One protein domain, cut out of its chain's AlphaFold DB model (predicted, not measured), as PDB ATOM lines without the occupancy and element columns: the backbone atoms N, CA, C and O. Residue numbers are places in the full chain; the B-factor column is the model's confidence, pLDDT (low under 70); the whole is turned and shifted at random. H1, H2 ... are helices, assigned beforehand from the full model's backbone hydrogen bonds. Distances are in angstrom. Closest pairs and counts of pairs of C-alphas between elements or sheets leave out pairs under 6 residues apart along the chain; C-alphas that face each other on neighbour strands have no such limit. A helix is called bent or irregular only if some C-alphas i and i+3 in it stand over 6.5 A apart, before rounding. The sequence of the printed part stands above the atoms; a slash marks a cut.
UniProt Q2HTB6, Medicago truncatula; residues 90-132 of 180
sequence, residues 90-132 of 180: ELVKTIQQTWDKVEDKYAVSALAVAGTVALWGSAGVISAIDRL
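This is residues 90 to 132 of the 180 residues of a protein of Medicago truncatula (UniProt Q2HTB6). One long helix, H2, makes the length of this model, and a shorter helix, H1, is set at its first end, so that the two make an L with its corner at residues 101 to 104. Apart from that corner the arms of the L are bare, with nothing packed on either. The printed part has 43 residues with two named helices, H1 then H2 along the chain, and no named strand; the class is all helix. The whole is extended, with a radius of gyration of the C-alphas of 15.9 A, and the C-alphas span 47 by 22 by 6 A.

Look first at H2, residues 105 to 130, and then at H1, residues 90 to 100. Their lines are about perpendicular, at 78 degrees. They are close but not clearly touching, with 1 pair of C-alphas within 8 A: the closest C-alphas, those of Trp 99 and Lys 105, are 7.3 A apart. The centres are 24.9 A apart. In both H1 and H2 every backbone O i to N i+4 pair is within hydrogen-bond range.

Find C-alpha 105 at (-45.567, -29.210, -7.094); from there H2 runs 36.8 A to C-alpha 130 at (-15.623, -8.578, -1.481). Go back to C-alpha 90 at (-57.296, -18.895, 6.681), where H1 begins; it runs 14.7 A to C-alpha 100. Neither helix is bent.

The two C-alphas farthest apart are those of Glu 90 and Leu 132, at 48.3 A. The printed part has no cut, and the link from H1 to H2, 4 residues, is tight. Residues 109 to 132, of which 109 to 130 belong to H2, stand free. In the B-factor column the mean pLDDT of the printed part is 81.9; look for values under 70 at residue 103, residue 129 and residues 131 to 132.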
ATOM      1  N   GLU A  90     -56.723 -19.084   8.019       72.88
ATOM      2  CA  GLU A  90     -57.296 -18.895   6.681       72.88
ATOM      3  C   GLU A  90     -56.240 -18.474   5.662       72.88
ATOM      4  O   GLU A  90     -56.323 -18.896   4.508       72.88
ATOM      5  N   LEU A  91     -55.198 -17.740   6.074       77.88
ATOM      6  CA  LEU A  91     -54.082 -17.424   5.181       77.88
ATOM      7  C   LEU A  91     -53.310 -18.706   4.831       77.88
ATOM      8  O   LEU A  91     -53.037 -18.972   3.663       77.88
ATOM      9  N   VAL A  92     -53.070 -19.570   5.827       83.38
ATOM     10  CA  VAL A  92     -52.463 -20.898   5.626       83.38
ATOM     11  C   VAL A  92     -53.339 -21.788   4.737       83.38
ATOM     12  O   VAL A  92     -52.811 -22.430   3.833       83.38
ATOM     13  N   LYS A  93     -54.670 -21.792   4.917       81.56
ATOM     14  CA  LYS A  93     -55.601 -22.504   4.017       81.56
ATOM     15  C   LYS A  93     -55.580 -21.945   2.596       81.56
ATOM     16  O   LYS A  93     -55.616 -22.730   1.658       81.56
ATOM     17  N   THR A  94     -55.499 -20.627   2.428       81.25
ATOM     18  CA  THR A  94     -55.448 -19.975   1.109       81.25
ATOM     19  C   THR A  94     -54.145 -20.324   0.395       81.25
ATOM     20  O   THR A  94     -54.177 -20.784  -0.741       81.25
ATOM     21  N   ILE A  95     -53.007 -20.231   1.095       84.00
ATOM     22  CA  ILE A  95     -51.699 -20.675   0.597       84.00
ATOM     23  C   ILE A  95     -51.731 -22.170   0.255       84.00
ATOM     24  O   ILE A  95     -51.266 -22.541  -0.818       84.00
ATOM     25  N   GLN A  96     -52.307 -23.030   1.105       80.81
ATOM     26  CA  GLN A  96     -52.443 -24.461   0.809       80.81
ATOM     27  C   GLN A  96     -53.354 -24.727  -0.391       80.81
ATOM     28  O   GLN A  96     -52.971 -25.514  -1.246       80.81
ATOM     29  N   GLN A  97     -54.504 -24.060  -0.521       78.81
ATOM     30  CA  GLN A  97     -55.358 -24.191  -1.704       78.81
ATOM     31  C   GLN A  97     -54.639 -23.725  -2.972       78.81
ATOM     32  O   GLN A  97     -54.740 -24.396  -3.993       78.81
ATOM     33  N   THR A  98     -53.863 -22.639  -2.923       79.31
ATOM     34  CA  THR A  98     -53.025 -22.212  -4.053       79.31
ATOM     35  C   THR A  98     -51.923 -23.232  -4.368       79.31
ATOM     36  O   THR A  98     -51.686 -23.508  -5.538       79.31
ATOM     37  N   TRP A  99     -51.290 -23.838  -3.360       78.31
ATOM     38  CA  TRP A  99     -50.266 -24.884  -3.529       78.31
ATOM     39  C   TRP A  99     -50.810 -26.243  -3.986       78.31
ATOM     40  O   TRP A  99     -50.076 -27.013  -4.601       78.31
ATOM     41  N   ASP A 100     -52.059 -26.572  -3.662       76.19
ATOM     42  CA  ASP A 100     -52.704 -27.817  -4.084       76.19
ATOM     43  C   ASP A 100     -53.279 -27.683  -5.499       76.19
ATOM     44  O   ASP A 100     -53.149 -28.596  -6.308       76.19
ATOM     45  N   LYS A 101     -53.806 -26.493  -5.819       75.56
ATOM     46  CA  LYS A 101     -54.360 -26.094  -7.121       75.56
ATOM     47  C   LYS A 101     -53.298 -25.563  -8.112       75.56
ATOM     48  O   LYS A 101     -53.650 -24.955  -9.131       75.56
ATOM     49  N   VAL A 102     -52.021 -25.788  -7.788       74.25
ATOM     50  CA  VAL A 102     -50.863 -25.777  -8.693       74.25
ATOM     51  C   VAL A 102     -50.352 -27.213  -8.749       74.25
ATOM     52  O   VAL A 102     -49.562 -27.652  -7.913       74.25
ATOM     53  N   GLU A 103     -50.841 -27.964  -9.731       64.19
ATOM     54  CA  GLU A 103     -50.577 -29.397  -9.874       64.19
ATOM     55  C   GLU A 103     -49.067 -29.714 -10.004       64.19
ATOM     56  O   GLU A 103     -48.595 -30.729  -9.483       64.19
ATOM     57  N   ASP A 104     -48.276 -28.810 -10.594       75.94
ATOM     58  CA  ASP A 104     -46.819 -28.925 -10.748       75.94
ATOM     59  C   ASP A 104     -46.024 -28.597  -9.465       75.94
ATOM     60  O   ASP A 104     -45.076 -27.803  -9.456       75.94
ATOM     61  N   LYS A 105     -46.335 -29.282  -8.358       73.88
ATOM     62  CA  LYS A 105     -45.567 -29.210  -7.094       73.88
ATOM     63  C   LYS A 105     -44.071 -29.507  -7.287       73.88
ATOM     64  O   LYS A 105     -43.234 -28.964  -6.562       73.88
ATOM     65  N   TYR A 106     -43.719 -30.313  -8.293       80.81
ATOM     66  CA  TYR A 106     -42.332 -30.536  -8.717       80.81
ATOM     67  C   TYR A 106     -41.692 -29.306  -9.377       80.81
ATOM     68  O   TYR A 106     -40.530 -29.026  -9.100       80.81
ATOM     69  N   ALA A 107     -42.420 -28.534 -10.190       82.25
ATOM     70  CA  ALA A 107     -41.879 -27.312 -10.785       82.25
ATOM     71  C   ALA A 107     -41.686 -26.211  -9.734       82.25
ATOM     72  O   ALA A 107     -40.650 -25.554  -9.736       82.25
ATOM     73  N   VAL A 108     -42.628 -26.041  -8.795       83.44
ATOM     74  CA  VAL A 108     -42.496 -25.024  -7.732       83.44
ATOM     75  C   VAL A 108     -41.367 -25.377  -6.760       83.44
ATOM     76  O   VAL A 108     -40.578 -24.508  -6.399       83.44
ATOM     77  N   SER A 109     -41.223 -26.650  -6.374       85.69
ATOM     78  CA  SER A 109     -40.094 -27.087  -5.536       85.69
ATOM     79  C   SER A 109     -38.752 -27.021  -6.275       85.69
ATOM     80  O   SER A 109     -37.774 -26.547  -5.697       85.69
ATOM     81  N   ALA A 110     -38.694 -27.381  -7.562       90.69
ATOM     82  CA  ALA A 110     -37.502 -27.180  -8.387       90.69
ATOM     83  C   ALA A 110     -37.144 -25.693  -8.539       90.69
ATOM     84  O   ALA A 110     -35.970 -25.346  -8.452       90.69
ATOM     85  N   LEU A 111     -38.131 -24.804  -8.696       88.94
ATOM     86  CA  LEU A 111     -37.931 -23.353  -8.760       88.94
ATOM     87  C   LEU A 111     -37.464 -22.779  -7.414       88.94
ATOM     88  O   LEU A 111     -36.588 -21.919  -7.396       88.94
ATOM     89  N   ALA A 112     -37.975 -23.282  -6.288       92.88
ATOM     90  CA  ALA A 112     -37.521 -22.899  -4.950       92.88
ATOM     91  C   ALA A 112     -36.078 -23.363  -4.671       92.88
ATOM     92  O   ALA A 112     -35.277 -22.597  -4.130       92.88
ATOM     93  N   VAL A 113     -35.709 -24.579  -5.093       94.62
ATOM     94  CA  VAL A 113     -34.325 -25.080  -5.006       94.62
ATOM     95  C   VAL A 113     -33.410 -24.301  -5.951       94.62
ATOM     96  O   VAL A 113     -32.352 -23.848  -5.523       94.62
ATOM     97  N   ALA A 114     -33.816 -24.065  -7.202       94.25
ATOM     98  CA  ALA A 114     -33.050 -23.274  -8.164       94.25
ATOM     99  C   ALA A 114     -32.872 -21.819  -7.700       94.25
ATOM    100  O   ALA A 114     -31.772 -21.288  -7.799       94.25
ATOM    101  N   GLY A 115     -33.909 -21.203  -7.125       96.25
ATOM    102  CA  GLY A 115     -33.847 -19.884  -6.499       96.25
ATOM    103  C   GLY A 115     -32.903 -19.856  -5.297       96.25
ATOM    104  O   GLY A 115     -32.063 -18.966  -5.202       96.25
ATOM    105  N   THR A 116     -32.958 -20.871  -4.429       94.56
ATOM    106  CA  THR A 116     -32.021 -21.025  -3.301       94.56
ATOM    107  C   THR A 116     -30.575 -21.181  -3.777       94.56
ATOM    108  O   THR A 116     -29.683 -20.517  -3.257       94.56
ATOM    109  N   VAL A 117     -30.327 -22.008  -4.797       95.12
ATOM    110  CA  VAL A 117     -28.990 -22.221  -5.380       95.12
ATOM    111  C   VAL A 117     -28.496 -20.975  -6.119       95.12
ATOM    112  O   VAL A 117     -27.321 -20.637  -6.008       95.12
ATOM    113  N   ALA A 118     -29.369 -20.247  -6.817       95.56
ATOM    114  CA  ALA A 118     -29.030 -18.985  -7.469       95.56
ATOM    115  C   ALA A 118     -28.725 -17.878  -6.447       95.56
ATOM    116  O   ALA A 118     -27.771 -17.123  -6.634       95.56
ATOM    117  N   LEU A 119     -29.474 -17.801  -5.344       93.06
ATOM    118  CA  LEU A 119     -29.234 -16.846  -4.262       93.06
ATOM    119  C   LEU A 119     -27.951 -17.182  -3.487       93.06
ATOM    120  O   LEU A 119     -27.134 -16.301  -3.248       93.06
ATOM    121  N   TRP A 120     -27.718 -18.456  -3.159       92.56
ATOM    122  CA  TRP A 120     -26.485 -18.895  -2.495       92.56
ATOM    123  C   TRP A 120     -25.258 -18.760  -3.407       92.56
ATOM    124  O   TRP A 120     -24.208 -18.297  -2.965       92.56
ATOM    125  N   GLY A 121     -25.396 -19.085  -4.695       92.38
ATOM    126  CA  GLY A 121     -24.350 -18.919  -5.702       92.38
ATOM    127  C   GLY A 121     -24.008 -17.453  -5.964       92.38
ATOM    128  O   GLY A 121     -22.833 -17.095  -5.971       92.38
ATOM    129  N   SER A 122     -25.009 -16.578  -6.109       90.94
ATOM    130  CA  SER A 122     -24.783 -15.133  -6.261       90.94
ATOM    131  C   SER A 122     -24.223 -14.498  -4.987       90.94
ATOM    132  O   SER A 122     -23.280 -13.717  -5.086       90.94
ATOM    133  N   ALA A 123     -24.681 -14.896  -3.795       83.44
ATOM    134  CA  ALA A 123     -24.058 -14.502  -2.529       83.44
ATOM    135  C   ALA A 123     -22.606 -14.999  -2.418       83.44
ATOM    136  O   ALA A 123     -21.745 -14.268  -1.935       83.44
ATOM    137  N   GLY A 124     -22.300 -16.203  -2.914       83.94
ATOM    138  CA  GLY A 124     -20.939 -16.732  -3.013       83.94
ATOM    139  C   GLY A 124     -20.052 -15.926  -3.966       83.94
ATOM    140  O   GLY A 124     -18.911 -15.622  -3.626       83.94
ATOM    141  N   VAL A 125     -20.583 -15.510  -5.120       83.25
ATOM    142  CA  VAL A 125     -19.889 -14.635  -6.082       83.25
ATOM    143  C   VAL A 125     -19.673 -13.232  -5.506       83.25
ATOM    144  O   VAL A 125     -18.558 -12.727  -5.577       83.25
ATOM    145  N   ILE A 126     -20.681 -12.624  -4.872       80.88
ATOM    146  CA  ILE A 126     -20.547 -11.328  -4.183       80.88
ATOM    147  C   ILE A 126     -19.529 -11.423  -3.040       80.88
ATOM    148  O   ILE A 126     -18.658 -10.566  -2.923       80.88
ATOM    149  N   SER A 127     -19.569 -12.497  -2.248       70.62
ATOM    150  CA  SER A 127     -18.602 -12.733  -1.171       70.62
ATOM    151  C   SER A 127     -17.184 -12.909  -1.720       70.62
ATOM    152  O   SER A 127     -16.254 -12.340  -1.165       70.62
ATOM    153  N   ALA A 128     -17.003 -13.598  -2.852       70.38
ATOM    154  CA  ALA A 128     -15.711 -13.703  -3.537       70.38
ATOM    155  C   ALA A 128     -15.217 -12.365  -4.129       70.38
ATOM    156  O   ALA A 128     -14.007 -12.147  -4.189       70.38
ATOM    157  N   ILE A 129     -16.131 -11.479  -4.544       68.88
ATOM    158  CA  ILE A 129     -15.837 -10.117  -5.028       68.88
ATOM    159  C   ILE A 129     -15.421  -9.182  -3.880       68.88
ATOM    160  O   ILE A 129     -14.558  -8.334  -4.082       68.88
ATOM    161  N   ASP A 130     -15.984  -9.350  -2.682       70.06
ATOM    162  CA  ASP A 130     -15.623  -8.578  -1.481       70.06
ATOM    163  C   ASP A 130     -14.357  -9.141  -0.787       70.06
ATOM    164  O   ASP A 130     -13.467  -8.412  -0.346       70.06
ATOM    165  N   ARG A 131     -14.204 -10.472  -0.763       65.50
ATOM    166  CA  ARG A 131     -13.064 -11.214  -0.192       65.50
ATOM    167  C   ARG A 131     -11.977 -11.462  -1.231       65.50
ATOM    168  O   ARG A 131     -11.731 -12.609  -1.598       65.50
ATOM    169  N   LEU A 132     -11.322 -10.406  -1.714       62.97
ATOM    170  CA  LEU A 132     -10.703 -10.443  -3.044       62.97
ATOM    171  C   LEU A 132      -9.158 -10.553  -3.132       62.97
ATOM    172  O   LEU A 132      -8.488  -9.580  -3.479       62.97
TER     173      LEU A 132